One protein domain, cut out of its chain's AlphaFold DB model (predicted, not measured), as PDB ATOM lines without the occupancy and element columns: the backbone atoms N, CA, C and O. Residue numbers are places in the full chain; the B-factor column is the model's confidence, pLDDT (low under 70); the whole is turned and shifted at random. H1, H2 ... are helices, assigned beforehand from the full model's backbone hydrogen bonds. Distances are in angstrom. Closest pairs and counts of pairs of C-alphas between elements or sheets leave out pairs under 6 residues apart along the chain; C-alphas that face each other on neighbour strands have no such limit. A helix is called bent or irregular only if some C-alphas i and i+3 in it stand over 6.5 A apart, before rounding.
ATOM      1  N   GLY A  39      18.306  60.685  -1.197       92.25
ATOM      2  CA  GLY A  39      16.967  60.738  -0.599       92.25
ATOM      3  C   GLY A  39      16.934  60.907   0.926       92.25
ATOM      4  O   GLY A  39      15.898  60.664   1.535       92.25
ATOM      5  N   ILE A  40      18.028  61.352   1.561       93.00
ATOM      6  CA  ILE A  40      18.194  61.298   3.031       93.00
ATOM      7  C   ILE A  40      17.078  62.056   3.767       93.00
ATOM      8  O   ILE A  40      16.556  61.565   4.764       93.00
ATOM      9  N   ILE A  41      16.690  63.234   3.264       92.88
ATOM     10  CA  ILE A  41      15.634  64.060   3.877       92.88
ATOM     11  C   ILE A  41      14.268  63.369   3.783       92.88
ATOM     12  O   ILE A  41      13.507  63.425   4.742       92.88
ATOM     13  N   ILE A  42      13.972  62.711   2.660       92.31
ATOM     14  CA  ILE A  42      12.695  62.012   2.443       92.31
ATOM     15  C   ILE A  42      12.603  60.813   3.395       92.31
ATOM     16  O   ILE A  42      11.598  60.639   4.080       92.31
ATOM     17  N   ASP A  43      13.685  60.041   3.516       89.94
ATOM     18  CA  ASP A  43      13.763  58.928   4.464       89.94
ATOM     19  C   ASP A  43      13.617  59.396   5.922       89.94
ATOM     20  O   ASP A  43      12.983  58.723   6.739       89.94
ATOM     21  N   ASP A  44      14.209  60.544   6.271       90.50
ATOM     22  CA  ASP A  44      14.068  61.150   7.598       90.50
ATOM     23  C   ASP A  44      12.652  61.675   7.856       90.50
ATOM     24  O   ASP A  44      12.163  61.532   8.976       90.50
ATOM     25  N   GLN A  45      11.977  62.233   6.847       92.44
ATOM     26  CA  GLN A  45      10.575  62.655   6.936       92.44
ATOM     27  C   GLN A  45       9.658  61.457   7.186       92.44
ATOM     28  O   GLN A  45       8.929  61.459   8.176       92.44
ATOM     29  N   LEU A  46       9.792  60.389   6.394       91.81
ATOM     30  CA  LEU A  46       9.032  59.153   6.598       91.81
ATOM     31  C   LEU A  46       9.284  58.568   7.995       91.81
ATOM     32  O   LEU A  46       8.350  58.178   8.697       91.81
ATOM     33  N   ARG A  47      10.548  58.536   8.446       92.31
ATOM     34  CA  ARG A  47      10.867  58.121   9.819       92.31
ATOM     35  C   ARG A  47      10.238  59.050  10.849       92.31
ATOM     36  O   ARG A  47       9.777  58.559  11.870       92.31
ATOM     37  N   ALA A  48      10.221  60.362  10.645       90.81
ATOM     38  CA  ALA A  48       9.612  61.295  11.589       90.81
ATOM     39  C   ALA A  48       8.096  61.073  11.710       90.81
ATOM     40  O   ALA A  48       7.591  61.014  12.831       90.81
ATOM     41  N   GLU A  49       7.410  60.862  10.586       91.81
ATOM     42  CA  GLU A  49       5.979  60.538  10.516       91.81
ATOM     43  C   GLU A  49       5.677  59.208  11.223       91.81
ATOM     44  O   GLU A  49       4.875  59.147  12.157       91.81
ATOM     45  N   LYS A  50       6.405  58.142  10.867       94.75
ATOM     46  CA  LYS A  50       6.202  56.791  11.416       94.75
ATOM     47  C   LYS A  50       6.717  56.613  12.847       94.75
ATOM     48  O   LYS A  50       6.357  55.654  13.529       94.75
ATOM     49  N   ARG A  51       7.542  57.533  13.357       95.00
ATOM     50  CA  ARG A  51       8.095  57.463  14.723       95.00
ATOM     51  C   ARG A  51       7.010  57.528  15.788       95.00
ATOM     52  O   ARG A  51       7.179  56.909  16.838       95.00
ATOM     53  N   GLN A  52       5.954  58.306  15.559       94.94
ATOM     54  CA  GLN A  52       4.850  58.411  16.509       94.94
ATOM     55  C   GLN A  52       4.020  57.120  16.522       94.94
ATOM     56  O   GLN A  52       3.831  56.552  17.595       94.94
ATOM     57  N   GLN A  53       3.708  56.578  15.343       95.75
ATOM     58  CA  GLN A  53       3.056  55.275  15.193       95.75
ATOM     59  C   GLN A  53       3.840  54.152  15.893       95.75
ATOM     60  O   GLN A  53       3.265  53.352  16.625       95.75
ATOM     61  N   LEU A  54       5.178  54.117  15.780       96.94
ATOM     62  CA  LEU A  54       5.975  53.120  16.507       96.94
ATOM     63  C   LEU A  54       5.842  53.252  18.034       96.94
ATOM     64  O   LEU A  54       5.796  52.243  18.739       96.94
ATOM     65  N   LYS A  55       5.807  54.480  18.569       96.44
ATOM     66  CA  LYS A  55       5.612  54.691  20.014       96.44
ATOM     67  C   LYS A  55       4.245  54.201  20.468       96.44
ATOM     68  O   LYS A  55       4.160  53.634  21.550       96.44
ATOM     69  N   GLU A  56       3.218  54.401  19.653       95.88
ATOM     70  CA  GLU A  56       1.866  53.915  19.922       95.88
ATOM     71  C   GLU A  56       1.820  52.389  19.944       95.88
ATOM     72  O   GLU A  56       1.348  51.834  20.932       95.88
ATOM     73  N   ILE A  57       2.436  51.716  18.966       97.19
ATOM     74  CA  ILE A  57       2.577  50.249  18.942       97.19
ATOM     75  C   ILE A  57       3.311  49.743  20.196       97.19
ATOM     76  O   ILE A  57       2.879  48.785  20.840       97.19
ATOM     77  N   MET A  58       4.417  50.392  20.582       97.62
ATOM     78  CA  MET A  58       5.133  50.046  21.816       97.62
ATOM     79  C   MET A  58       4.251  50.245  23.056       97.62
ATOM     80  O   MET A  58       4.251  49.402  23.951       97.62
ATOM     81  N   ASP A  59       3.489  51.337  23.117       97.81
ATOM     82  CA  ASP A  59       2.595  51.651  24.232       97.81
ATOM     83  C   ASP A  59       1.388  50.726  24.326       97.81
ATOM     84  O   ASP A  59       0.981  50.395  25.440       97.81
ATOM     85  N   GLU A  60       0.835  50.281  23.199       96.75
ATOM     86  CA  GLU A  60      -0.178  49.226  23.151       96.75
ATOM     87  C   GLU A  60       0.340  47.965  23.830       96.75
ATOM     88  O   GLU A  60      -0.315  47.430  24.727       96.75
ATOM     89  N   TYR A  61       1.552  47.545  23.468       97.81
ATOM     90  CA  TYR A  61       2.178  46.393  24.091       97.81
ATOM     91  C   TYR A  61       2.432  46.624  25.592       97.81
ATOM     92  O   TYR A  61       2.064  45.781  26.408       97.81
ATOM     93  N   TYR A  62       2.996  47.771  26.003       98.06
ATOM     94  CA  TYR A  62       3.209  48.055  27.431       98.06
ATOM     95  C   TYR A  62       1.900  48.031  28.223       98.06
ATOM     96  O   TYR A  62       1.880  47.495  29.330       98.06
ATOM     97  N   ARG A  63       0.811  48.586  27.676       97.12
ATOM     98  CA  ARG A  63      -0.519  48.535  28.298       97.12
ATOM     99  C   ARG A  63      -0.987  47.095  28.481       97.12
ATOM    100  O   ARG A  63      -1.375  46.744  29.591       97.12
ATOM    101  N   ALA A  64      -0.902  46.271  27.436       95.81
ATOM    102  CA  ALA A  64      -1.287  44.861  27.492       95.81
ATOM    103  C   ALA A  64      -0.438  44.071  28.505       95.81
ATOM    104  O   ALA A  64      -0.963  43.287  29.295       95.81
ATOM    105  N   TYR A  65       0.870  44.334  28.548       97.12
ATOM    106  CA  TYR A  65       1.777  43.728  29.516       97.12
ATOM    107  C   TYR A  65       1.411  44.122  30.955       97.12
ATOM    108  O   TYR A  65       1.234  43.255  31.806       97.12
ATOM    109  N   ILE A  66       1.232  45.418  31.235       97.00
ATOM    110  CA  ILE A  66       0.847  45.913  32.567       97.00
ATOM    111  C   ILE A  66      -0.490  45.311  33.002       97.00
ATOM    112  O   ILE A  66      -0.611  44.842  34.136       97.00
ATOM    113  N   ASP A  67      -1.482  45.317  32.113       95.81
ATOM    114  CA  ASP A  67      -2.809  44.804  32.427       95.81
ATOM    115  C   ASP A  67      -2.778  43.295  32.695       95.81
ATOM    116  O   ASP A  67      -3.312  42.862  33.712       95.81
ATOM    117  N   SER A  68      -2.061  42.497  31.895       94.94
ATOM    118  CA  SER A  68      -1.947  41.047  32.126       94.94
ATOM    119  C   SER A  68      -1.285  40.697  33.466       94.94
ATOM    120  O   SER A  68      -1.675  39.727  34.118       94.94
ATOM    121  N   LYS A  69      -0.319  41.504  33.929       95.81
ATOM    122  CA  LYS A  69       0.323  41.320  35.239       95.81
ATOM    123  C   LYS A  69      -0.576  41.731  36.400       95.81
ATOM    124  O   LYS A  69      -0.657  41.006  37.388       95.81
ATOM    125  N   LEU A  70      -1.236  42.886  36.298       96.31
ATOM    126  CA  LEU A  70      -2.019  43.460  37.399       96.31
ATOM    127  C   LEU A  70      -3.464  42.948  37.469       96.31
ATOM    128  O   LEU A  70      -4.093  43.093  38.513       96.31
ATOM    129  N   SER A  71      -3.995  42.355  36.400       94.12
ATOM    130  CA  SER A  71      -5.301  41.675  36.404       94.12
ATOM    131  C   SER A  71      -5.216  40.229  36.902       94.12
ATOM    132  O   SER A  71      -6.233  39.632  37.258       94.12
ATOM    133  N   ASN A  72      -4.012  39.650  36.967       93.12
ATOM    134  CA  ASN A  72      -3.822  38.290  37.443       93.12
ATOM    135  C   ASN A  72      -4.005  38.210  38.967       93.12
ATOM    136  O   ASN A  72      -3.071  38.407  39.748       93.12
ATOM    137  N   VAL A  73      -5.221  37.850  39.375       87.81
ATOM    138  CA  VAL A  73      -5.642  37.733  40.778       87.81
ATOM    139  C   VAL A  73      -4.744  36.793  41.589       87.81
ATOM    140  O   VAL A  73      -4.521  37.035  42.775       87.81
ATOM    141  N   ALA A  74      -4.190  35.742  40.973       89.19
ATOM    142  CA  ALA A  74      -3.285  34.823  41.663       89.19
ATOM    143  C   ALA A  74      -1.965  35.499  42.068       89.19
ATOM    144  O   ALA A  74      -1.382  35.126  43.083       89.19
ATOM    145  N   LEU A  75      -1.512  36.507  41.312       88.56
ATOM    146  CA  LEU A  75      -0.330  37.303  41.640       88.56
ATOM    147  C   LEU A  75      -0.679  38.427  42.613       88.56
ATOM    148  O   LEU A  75       0.006  38.596  43.618       88.56
ATOM    149  N   THR A  76      -1.745  39.186  42.358       87.31
ATOM    150  CA  THR A  76      -2.055  40.380  43.163       87.31
ATOM    151  C   THR A  76      -2.524  40.059  44.579       87.31
ATOM    152  O   THR A  76      -2.240  40.831  45.495       87.31
ATOM    153  N   ARG A  77      -3.155  38.896  44.805       86.25
ATOM    154  CA  ARG A  77      -3.537  38.421  46.150       86.25
ATOM    155  C   ARG A  77      -2.367  37.963  47.020       86.25
ATOM    156  O   ARG A  77      -2.562  37.719  48.204       86.25
ATOM    157  N   THR A  78      -1.160  37.841  46.465       88.00
ATOM    158  CA  THR A  78       0.039  37.533  47.267       88.00
ATOM    159  C   THR A  78       0.494  38.710  48.132       88.00
ATOM    160  O   THR A  78       1.275  38.519  49.063       88.00
ATOM    161  N   ILE A  79       0.010  39.919  47.835       93.31
ATOM    162  CA  ILE A  79       0.327  41.131  48.582       93.31
ATOM    163  C   ILE A  79      -0.669  41.288  49.732       93.31
ATOM    164  O   ILE A  79      -1.853  41.521  49.503       93.31
ATOM    165  N   ASP A  80      -0.172  41.240  50.969       94.38
ATOM    166  CA  ASP A  80      -0.953  41.621  52.151       94.38
ATOM    167  C   ASP A  80      -0.984  43.147  52.300       94.38
ATOM    168  O   ASP A  80       0.033  43.776  52.603       94.38
ATOM    169  N   GLU A 109       8.376  48.848  50.958       98.38
ATOM    170  CA  GLU A 109       8.143  47.397  50.940       98.38
ATOM    171  C   GLU A 109       7.097  47.039  49.872       98.38
ATOM    172  O   GLU A 109       7.404  46.291  48.942       98.38
ATOM    173  N   LYS A 110       5.924  47.687  49.891       98.25
ATOM    174  CA  LYS A 110       4.851  47.420  48.916       98.25
ATOM    175  C   LYS A 110       5.207  47.776  47.479       98.25
ATOM    176  O   LYS A 110       4.887  47.017  46.568       98.25
ATOM    177  N   ARG A 111       5.956  48.861  47.246       98.56
ATOM    178  CA  ARG A 111       6.477  49.161  45.899       98.56
ATOM    179  C   ARG A 111       7.400  48.060  45.379       98.56
ATOM    180  O   ARG A 111       7.416  47.798  44.180       98.56
ATOM    181  N   THR A 112       8.163  47.420  46.264       98.31
ATOM    182  CA  THR A 112       9.064  46.318  45.901       98.31
ATOM    183  C   THR A 112       8.290  45.039  45.576       98.31
ATOM    184  O   THR A 112       8.647  44.349  44.624       98.31
ATOM    185  N   GLU A 113       7.219  44.743  46.314       97.81
ATOM    186  CA  GLU A 113       6.337  43.599  46.038       97.81
ATOM    187  C   GLU A 113       5.636  43.734  44.675       97.81
ATOM    188  O   GLU A 113       5.706  42.818  43.857       97.81
ATOM    189  N   ILE A 114       5.063  44.907  44.370       97.81
ATOM    190  CA  ILE A 114       4.452  45.179  43.053       97.81
ATOM    191  C   ILE A 114       5.496  45.098  41.940       97.81
ATOM    192  O   ILE A 114       5.252  44.497  40.896       97.81
ATOM    193  N   TYR A 115       6.677  45.683  42.159       98.06
ATOM    194  CA  TYR A 115       7.768  45.611  41.190       98.06
ATOM    195  C   TYR A 115       8.126  44.168  40.851       98.06
ATOM    196  O   TYR A 115       8.379  43.860  39.689       98.06
ATOM    197  N   LYS A 116       8.127  43.276  41.848       97.19
ATOM    198  CA  LYS A 116       8.365  41.855  41.620       97.19
ATOM    199  C   LYS A 116       7.292  41.278  40.694       97.19
ATOM    200  O   LYS A 116       7.654  40.741  39.664       97.19
ATOM    201  N   ILE A 117       6.003  41.495  40.965       96.00
ATOM    202  CA  ILE A 117       4.913  41.040  40.074       96.00
ATOM    203  C   ILE A 117       5.119  41.507  38.623       96.00
ATOM    204  O   ILE A 117       4.897  40.744  37.686       96.00
ATOM    205  N   LEU A 118       5.564  42.751  38.433       96.69
ATOM    206  CA  LEU A 118       5.766  43.335  37.106       96.69
ATOM    207  C   LEU A 118       7.029  42.841  36.387       96.69
ATOM    208  O   LEU A 118       7.095  42.969  35.167       96.69
ATOM    209  N   SER A 119       8.032  42.346  37.118       96.62
ATOM    210  CA  SER A 119       9.373  42.074  36.580       96.62
ATOM    211  C   SER A 119       9.848  40.627  36.707       96.62
ATOM    212  O   SER A 119      10.941  40.319  36.232       96.62
ATOM    213  N   ASP A 120       9.066  39.750  37.342       92.56
ATOM    214  CA  ASP A 120       9.420  38.349  37.618       92.56
ATOM    215  C   ASP A 120       9.188  37.436  36.399       92.56
ATOM    216  O   ASP A 120       8.507  36.414  36.473       92.56
ATOM    217  N   ASP A 121       9.735  37.840  35.250       92.75
ATOM    218  CA  ASP A 121       9.801  37.056  34.020       92.75
ATOM    219  C   ASP A 121      10.922  37.545  33.079       92.75
ATOM    220  O   ASP A 121      11.496  38.628  33.221       92.75
ATOM    221  N   GLU A 122      11.268  36.703  32.103       92.19
ATOM    222  CA  GLU A 122      12.332  36.987  31.133       92.19
ATOM    223  C   GLU A 122      11.926  38.001  30.050       92.19
ATOM    224  O   GLU A 122      12.795  38.619  29.423       92.19
ATOM    225  N   GLU A 123      10.628  38.198  29.823       94.31
ATOM    226  CA  GLU A 123      10.104  39.157  28.849       94.31
ATOM    227  C   GLU A 123      10.369  40.594  29.323       94.31
ATOM    228  O   GLU A 123      10.839  41.425  28.541       94.31
ATOM    229  N   PHE A 124      10.250  40.851  30.631       97.00
ATOM    230  CA  PHE A 124      10.537  42.141  31.261       97.00
ATOM    231  C   PHE A 124      11.913  42.716  30.885       97.00
ATOM    232  O   PHE A 124      12.071  43.912  30.622       97.00
ATOM    233  N   LYS A 125      12.942  41.860  30.812       94.25
ATOM    234  CA  LYS A 125      14.320  42.274  30.481       94.25
ATOM    235  C   LYS A 125      14.455  42.783  29.046       94.25
ATOM    236  O   LYS A 125      15.412  43.491  28.734       94.25
ATOM    237  N   GLN A 126      13.535  42.407  28.165       95.94
ATOM    238  CA  GLN A 126      13.546  42.753  26.744       95.94
ATOM    239  C   GLN A 126      12.766  44.041  26.451       95.94
ATOM    240  O   GLN A 126      13.008  44.675  25.426       95.94
ATOM    241  N   LEU A 127      11.922  44.489  27.385       96.50
ATOM    242  CA  LEU A 127      11.002  45.615  27.206       96.50
ATOM    243  C   LEU A 127      11.662  46.973  26.978       96.50
ATOM    244  O   LEU A 127      11.020  47.888  26.476       96.50
ATOM    245  N   PHE A 128      12.918  47.146  27.377       96.00
ATOM    246  CA  PHE A 128      13.585  48.455  27.382       96.00
ATOM    247  C   PHE A 128      14.793  48.505  26.445       96.00
ATOM    248  O   PHE A 128      15.718  49.288  26.664       96.00
ATOM    249  N   ASN A 129      14.841  47.620  25.448       93.88
ATOM    250  CA  ASN A 129      15.932  47.558  24.486       93.88
ATOM    251  C   ASN A 129      15.446  47.092  23.105       93.88
ATOM    252  O   ASN A 129      14.262  46.850  22.889       93.88
ATOM    253  N   ALA A 130      16.387  46.960  22.168       94.81
ATOM    254  CA  ALA A 130      16.120  46.566  20.787       94.81
ATOM    255  C   ALA A 130      15.312  45.262  20.647       94.81
ATOM    256  O   ALA A 130      14.572  45.123  19.676       94.81
ATOM    257  N   LYS A 131      15.402  44.342  21.621       95.62
ATOM    258  CA  LYS A 131      14.660  43.075  21.609       95.62
ATOM    259  C   LYS A 131      13.147  43.261  21.673       95.62
ATOM    260  O   LYS A 131      12.438  42.397  21.170       95.62
ATOM    261  N   LEU A 132      12.651  44.381  22.209       96.56
ATOM    262  CA  LEU A 132      11.231  44.718  22.115       96.56
ATOM    263  C   LEU A 132      10.786  44.721  20.643       96.56
ATOM    264  O   LEU A 132       9.820  44.055  20.294       96.56
ATOM    265  N   LEU A 133      11.532  45.401  19.767       95.94
ATOM    266  CA  LEU A 133      11.180  45.527  18.350       95.94
ATOM    267  C   LEU A 133      11.460  44.250  17.554       95.94
ATOM    268  O   LEU A 133      10.733  43.964  16.611       95.94
ATOM    269  N   THR A 134      12.517  43.503  17.884       93.88
ATOM    270  CA  THR A 134      12.908  42.331  17.080       93.88
ATOM    271  C   THR A 134      12.198  41.048  17.489       93.88
ATOM    272  O   THR A 134      11.989  40.191  16.639       93.88
ATOM    273  N   ASN A 135      11.856  40.898  18.770       94.00
ATOM    274  CA  ASN A 135      11.334  39.641  19.309       94.00
ATOM    275  C   ASN A 135       9.861  39.771  19.700       94.00
ATOM    276  O   ASN A 135       9.055  38.937  19.314       94.00
ATOM    277  N   ILE A 136       9.516  40.818  20.454       96.62
ATOM    278  CA  ILE A 136       8.219  40.914  21.135       96.62
ATOM    279  C   ILE A 136       7.138  41.495  20.221       96.62
ATOM    280  O   ILE A 136       6.107  40.864  20.003       96.62
ATOM    281  N   LEU A 137       7.359  42.695  19.674       97.44
ATOM    282  CA  LEU A 137       6.340  43.386  18.877       97.44
ATOM    283  C   LEU A 137       5.874  42.580  17.654       97.44
ATOM    284  O   LEU A 137       4.666  42.564  17.423       97.44
ATOM    285  N   PRO A 138       6.745  41.881  16.893       96.25
ATOM    286  CA  PRO A 138       6.292  41.097  15.747       96.25
ATOM    287  C   PRO A 138       5.307  39.986  16.133       96.25
ATOM    288  O   PRO A 138       4.301  39.787  15.452       96.25
ATOM    289  N   GLU A 139       5.563  39.285  17.241       96.25
ATOM    290  CA  GLU A 139       4.669  38.243  17.752       96.25
ATOM    291  C   GLU A 139       3.374  38.841  18.310       96.25
ATOM    292  O   GLU A 139       2.282  38.370  17.983       96.25
ATOM    293  N   PHE A 140       3.482  39.927  19.079       96.94
ATOM    294  CA  PHE A 140       2.333  40.647  19.617       96.94
ATOM    295  C   PHE A 140       1.372  41.099  18.511       96.94
ATOM    296  O   PHE A 140       0.195  40.754  18.562       96.94
ATOM    297  N   ILE A 141       1.870  41.793  17.480       97.25
ATOM    298  CA  ILE A 141       1.062  42.296  16.354       97.25
ATOM    299  C   ILE A 141       0.397  41.139  15.599       97.25
ATOM    300  O   ILE A 141      -0.788  41.202  15.270       97.25
ATOM    301  N   LYS A 142       1.129  40.043  15.356       94.81
ATOM    302  CA  LYS A 142       0.584  38.868  14.663       94.81
ATOM    303  C   LYS A 142      -0.623  38.279  15.401       94.81
ATOM    304  O   LYS A 142      -1.603  37.898  14.753       94.81
ATOM    305  N   ASN A 143      -0.554  38.257  16.732       94.69
ATOM    306  CA  ASN A 143      -1.577  37.702  17.614       94.69
ATOM    307  C   ASN A 143      -2.733  38.674  17.923       94.69
ATOM    308  O   ASN A 143      -3.730  38.243  18.502       94.69
ATOM    309  N   GLN A 144      -2.648  39.954  17.537       93.06
ATOM    310  CA  GLN A 144      -3.756  40.903  17.707       93.06
ATOM    311  C   GLN A 144      -4.978  40.493  16.866       93.06
ATOM    312  O   GLN A 144      -4.845  39.970  15.757       93.06
ATOM    313  N   ASN A 145      -6.183  40.762  17.369       92.75
ATOM    314  CA  ASN A 145      -7.433  40.547  16.636       92.75
ATOM    315  C   ASN A 145      -7.848  41.818  15.873       92.75
ATOM    316  O   ASN A 145      -8.850  42.445  16.204       92.75
ATOM    317  N   ILE A 146      -7.026  42.208  14.903       92.62
ATOM    318  CA  ILE A 146      -7.223  43.356  14.004       92.62
ATOM    319  C   ILE A 146      -7.109  42.890  12.548       92.62
ATOM    320  O   ILE A 146      -6.682  41.753  12.295       92.62
ATOM    321  N   ASP A 147      -7.494  43.739  11.596       94.19
ATOM    322  CA  ASP A 147      -7.443  43.396  10.179       94.19
ATOM    323  C   ASP A 147      -6.002  43.185   9.675       94.19
ATOM    324  O   ASP A 147      -5.007  43.590  10.285       94.19
ATOM    325  N   ASN A 148      -5.873  42.467   8.556       93.56
ATOM    326  CA  ASN A 148      -4.563  42.096   8.030       93.56
ATOM    327  C   ASN A 148      -3.793  43.290   7.449       93.56
ATOM    328  O   ASN A 148      -2.564  43.232   7.433       93.56
ATOM    329  N   GLU A 149      -4.468  44.334   6.966       94.31
ATOM    330  CA  GLU A 149      -3.808  45.512   6.399       94.31
ATOM    331  C   GLU A 149      -3.153  46.332   7.518       94.31
ATOM    332  O   GLU A 149      -1.957  46.624   7.439       94.31
ATOM    333  N   GLU A 150      -3.867  46.561   8.623       94.56
ATOM    334  CA  GLU A 150      -3.350  47.216   9.827       94.56
ATOM    335  C   GLU A 150      -2.168  46.432  10.424       94.56
ATOM    336  O   GLU A 150      -1.137  47.017  10.774       94.56
ATOM    337  N   LYS A 151      -2.240  45.089  10.478       95.44
ATOM    338  CA  LYS A 151      -1.092  44.263  10.908       95.44
ATOM    339  C   LYS A 151       0.137  44.500  10.043       95.44
ATOM    340  O   LYS A 151       1.234  44.658  10.583       95.44
ATOM    341  N   GLN A 152      -0.025  44.494   8.721       95.69
ATOM    342  CA  GLN A 152       1.092  44.703   7.800       95.69
ATOM    343  C   GLN A 152       1.685  46.103   7.951       95.69
ATOM    344  O   GLN A 152       2.909  46.252   7.935       95.69
ATOM    345  N   GLU A 153       0.852  47.119   8.173       95.56
ATOM    346  CA  GLU A 153       1.320  48.480   8.423       95.56
ATOM    347  C   GLU A 153       2.127  48.579   9.729       95.56
ATOM    348  O   GLU A 153       3.232  49.141   9.746       95.56
ATOM    349  N   LYS A 154       1.623  47.987  10.821       96.88
ATOM    350  CA  LYS A 154       2.328  47.949  12.110       96.88
ATOM    351  C   LYS A 154       3.662  47.206  11.999       96.88
ATOM    352  O   LYS A 154       4.675  47.711  12.485       96.88
ATOM    353  N   ILE A 155       3.698  46.053  11.325       96.81
ATOM    354  CA  ILE A 155       4.938  45.292  11.094       96.81
ATOM    355  C   ILE A 155       5.937  46.102  10.265       96.81
ATOM    356  O   ILE A 155       7.084  46.250  10.686       96.81
ATOM    357  N   SER A 156       5.497  46.700   9.156       95.06
ATOM    358  CA  SER A 156       6.351  47.537   8.300       95.06
ATOM    359  C   SER A 156       6.947  48.711   9.082       95.06
ATOM    360  O   SER A 156       8.129  49.037   8.949       95.06
ATOM    361  N   THR A 157       6.147  49.313   9.968       96.50
ATOM    362  CA  THR A 157       6.602  50.367  10.880       96.50
ATOM    363  C   THR A 157       7.662  49.847  11.850       96.50
ATOM    364  O   THR A 157       8.694  50.488  12.019       96.50
ATOM    365  N   VAL A 158       7.471  48.680  12.472       96.44
ATOM    366  CA  VAL A 158       8.474  48.079  13.374       96.44
ATOM    367  C   VAL A 158       9.783  47.780  12.636       96.44
ATOM    368  O   VAL A 158      10.860  48.119  13.137       96.44
ATOM    369  N   GLU A 159       9.708  47.196  11.440       94.81
ATOM    370  CA  GLU A 159      10.865  46.855  10.603       94.81
ATOM    371  C   GLU A 159      11.696  48.085  10.222       94.81
ATOM    372  O   GLU A 159      12.928  48.045  10.331       94.81
ATOM    373  N   LEU A 160      11.039  49.208   9.899       94.19
ATOM    374  CA  LEU A 160      11.686  50.486   9.576       94.19
ATOM    375  C   LEU A 160      12.669  50.950  10.669       94.19
ATOM    376  O   LEU A 160      13.677  51.596  10.372       94.19
ATOM    377  N   PHE A 161      12.414  50.600  11.936       95.06
ATOM    378  CA  PHE A 161      13.202  51.063  13.082       95.06
ATOM    379  C   PHE A 161      14.099  50.007  13.733       95.06
ATOM    380  O   PHE A 161      14.847  50.357  14.651       95.06
ATOM    381  N   GLN A 162      14.119  48.752  13.268       89.50
ATOM    382  CA  GLN A 162      14.935  47.692  13.889       89.50
ATOM    383  C   GLN A 162      16.427  48.063  13.989       89.50
ATOM    384  O   GLN A 162      17.084  47.772  14.991       89.50
ATOM    385  N   ARG A 163      16.958  48.779  12.989       87.75
ATOM    386  CA  ARG A 163      18.352  49.267  12.963       87.75
ATOM    387  C   ARG A 163      18.544  50.669  13.563       87.75
ATOM    388  O   ARG A 163      19.668  51.157  13.610       87.75
ATOM    389  N   PHE A 164      17.476  51.298  14.056       90.56
ATOM    390  CA  PHE A 164      17.451  52.671  14.584       90.56
ATOM    391  C   PHE A 164      16.969  52.755  16.045       90.56
ATOM    392  O   PHE A 164      16.577  53.823  16.528       90.56
ATOM    393  N   THR A 165      17.023  51.641  16.776       88.94
ATOM    394  CA  THR A 165      16.568  51.522  18.175       88.94
ATOM    395  C   THR A 165      17.262  52.489  19.136       88.94
ATOM    396  O   THR A 165      16.631  52.974  20.073       88.94
ATOM    397  N   SER A 166      18.527  52.850  18.887       91.19
ATOM    398  CA  SER A 166      19.276  53.830  19.693       91.19
ATOM    399  C   SER A 166      18.609  55.207  19.739       91.19
ATOM    400  O   SER A 166      18.697  55.900  20.755       91.19
ATOM    401  N   SER A 167      17.865  55.580  18.692       91.50
ATOM    402  CA  SER A 167      17.097  56.826  18.665       91.50
ATOM    403  C   SER A 167      15.955  56.850  19.692       91.50
ATOM    404  O   SER A 167      15.441  57.924  19.990       91.50
ATOM    405  N   PHE A 168      15.564  55.706  20.264       94.94
ATOM    406  CA  PHE A 168      14.502  55.581  21.271       94.94
ATOM    407  C   PHE A 168      15.034  55.459  22.706       94.94
ATOM    408  O   PHE A 168      14.275  55.137  23.615       94.94
ATOM    409  N   THR A 169      16.313  55.758  22.953       94.06
ATOM    410  CA  THR A 169      16.923  55.639  24.292       94.06
ATOM    411  C   THR A 169      16.153  56.416  25.368       94.06
ATOM    412  O   THR A 169      15.848  55.865  26.426       94.06
ATOM    413  N   ASP A 170      15.759  57.664  25.090       94.75
ATOM    414  CA  ASP A 170      14.965  58.466  26.032       94.75
ATOM    415  C   ASP A 170      13.558  57.901  26.237       94.75
ATOM    416  O   ASP A 170      13.031  57.915  27.350       94.75
ATOM    417  N   PHE A 171      12.955  57.348  25.181       96.06
ATOM    418  CA  PHE A 171      11.662  56.677  25.277       96.06
ATOM    419  C   PHE A 171      11.752  55.447  26.190       96.06
ATOM    420  O   PHE A 171      10.966  55.333  27.130       96.06
ATOM    421  N   PHE A 172      12.754  54.583  26.001       97.25
ATOM    422  CA  PHE A 172      12.976  53.427  26.871       97.25
ATOM    423  C   PHE A 172      13.290  53.830  28.312       97.25
ATOM    424  O   PHE A 172      12.801  53.190  29.240       97.25
ATOM    425  N   LYS A 173      14.041  54.916  28.530       96.50
ATOM    426  CA  LYS A 173      14.275  55.465  29.873       96.50
ATOM    427  C   LYS A 173      12.967  55.918  30.528       96.50
ATOM    428  O   LYS A 173      12.714  55.573  31.681       96.50
ATOM    429  N   ASN A 174      12.114  56.622  29.786       96.62
ATOM    430  CA  ASN A 174      10.794  57.028  30.265       96.62
ATOM    431  C   ASN A 174       9.913  55.815  30.589       96.62
ATOM    432  O   ASN A 174       9.253  55.806  31.623       96.62
ATOM    433  N   ARG A 175       9.930  54.767  29.756       97.50
ATOM    434  CA  ARG A 175       9.197  53.519  30.021       97.50
ATOM    435  C   ARG A 175       9.766  52.751  31.203       97.50
ATOM    436  O   ARG A 175       8.999  52.245  32.003       97.50
ATOM    437  N   LYS A 176      11.080  52.746  31.412       97.31
ATOM    438  CA  LYS A 176      11.686  52.137  32.602       97.31
ATOM    439  C   LYS A 176      11.214  52.807  33.898       97.31
ATOM    440  O   LYS A 176      10.971  52.111  34.880       97.31
ATOM    441  N   ASN A 177      11.027  54.129  33.893       97.75
ATOM    442  CA  ASN A 177      10.488  54.854  35.050       97.75
ATOM    443  C   ASN A 177       9.062  54.401  35.414       97.75
ATOM    444  O   ASN A 177       8.747  54.318  36.599       97.75
ATOM    445  N   VAL A 178       8.241  54.034  34.422       98.25
ATOM    446  CA  VAL A 178       6.879  53.505  34.637       98.25
ATOM    447  C   VAL A 178       6.881  52.266  35.532       98.25
ATOM    448  O   VAL A 178       5.983  52.098  36.352       98.25
ATOM    449  N   PHE A 179       7.918  51.437  35.441       98.38
ATOM    450  CA  PHE A 179       8.053  50.220  36.236       98.38
ATOM    451  C   PHE A 179       8.978  50.392  37.446       98.38
ATOM    452  O   PHE A 179       9.338  49.401  38.060       98.38
ATOM    453  N   SER A 180       9.429  51.597  37.807       97.75
ATOM    454  CA  SER A 180      10.405  51.737  38.899       97.75
ATOM    455  C   SER A 180       9.796  51.425  40.272       97.75
ATOM    456  O   SER A 180       8.689  51.847  40.580       97.75
ATOM    457  N   LYS A 181      10.546  50.768  41.160       97.69
ATOM    458  CA  LYS A 181      10.180  50.650  42.587       97.69
ATOM    459  C   LYS A 181      10.515  51.900  43.409       97.69
ATOM    460  O   LYS A 181      10.145  51.991  44.584       97.69
TER     461      LYS A 181
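Overview. This is residues 39 to 80 and 109 to 181 of the 443 residues of the protein "Type V CRISPR-associated protein Cpf1" of Eubacterium ventriosum (UniProt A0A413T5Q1). One long helix, H1, makes the long axis; a helical hairpin, H4 and H5, crosses it with its free tip, residues 144 to 149, sticking out, while H6 runs near H1 and H2 and H3 gather towards H1's last residues. The first residues, 39 to 45, also stick out. The printed part has 115 residues with six named helices, H1 to H6 in chain order, and no named strand: all helix. It is elongated, 58 by 31 by 19 A, and only just compact, close to loose, with a radius of gyration of the C-alphas of 16.1 A.

Arrangement. Begin at the hub, H1, residues 40 to 70, which has a kink of 34 degrees near residue 50; it is neither bent nor irregular, but only just: C-alphas 49 and 52 are 6.5 A apart. Helix packing is mostly crossed. With residues 47 to 57 alone H1 touches H5, residues 148 to 161, closest at the C-alphas of Leu 54 and Thr 157, 6.3 A, at a steep tilt of 68 degrees, only just short of perpendicular, opposite ways. With residues 57 to 61 alone it touches H4, residues 131 to 143, closest at C-alphas Tyr 61 and Phe 140, 7.3 A, only just about perpendicular at 72 degrees. H4 and H5 form a hairpin at a shallow tilt of 3 degrees, opposite ways, closest at C-alphas Ile 141 and Lys 151, 6.2 A. With residues 66 to 70 alone H1 touches H3, residues 109 to 119, closest at C-alphas Lys 69 and Leu 118, 6.1 A, at a steep tilt of 61 degrees, opposite ways. H2, residues 73 to 76, is close to H3 but not clearly touching, closest at C-alphas Leu 75 and Ile 117, 6.6 A. H6, residues 165 to 178, is near H1 and meets H5 only through their link. H4 is only just irregular, C-alphas 134 and 137 being 6.9 A apart, and H6 is irregular, C-alphas 167 and 170 being 7.8 A apart. Every O i to N i+4 pair is within hydrogen-bond range in H3, but 25 of 27 in H1, 6 of 9 in H4, 9 of 10 in H5 and 7 of 10 in H6; H2 is too short for such a pair.

Along the chain. Find C-alpha 40 at (18.194, 61.298, 3.031); from there H1 runs 43.7 A to C-alpha 70 at (-2.019, 43.460, 37.399). H5 is 20.5 A long, H6 19.2 A, H4 17.6 A and H3 15.4 A; H6 ends at C-alpha 178, (6.879, 53.505, 34.637).

Size, cuts and confidence. The C-alphas of Gly 39 and Asp 80 are the two farthest apart, 58.9 A. Residues 81 to 108 are not printed; C-alphas 80 and 109 are 10.8 A apart across the cut. The link from H3 to H4 is long. No printed residue is under pLDDT 70.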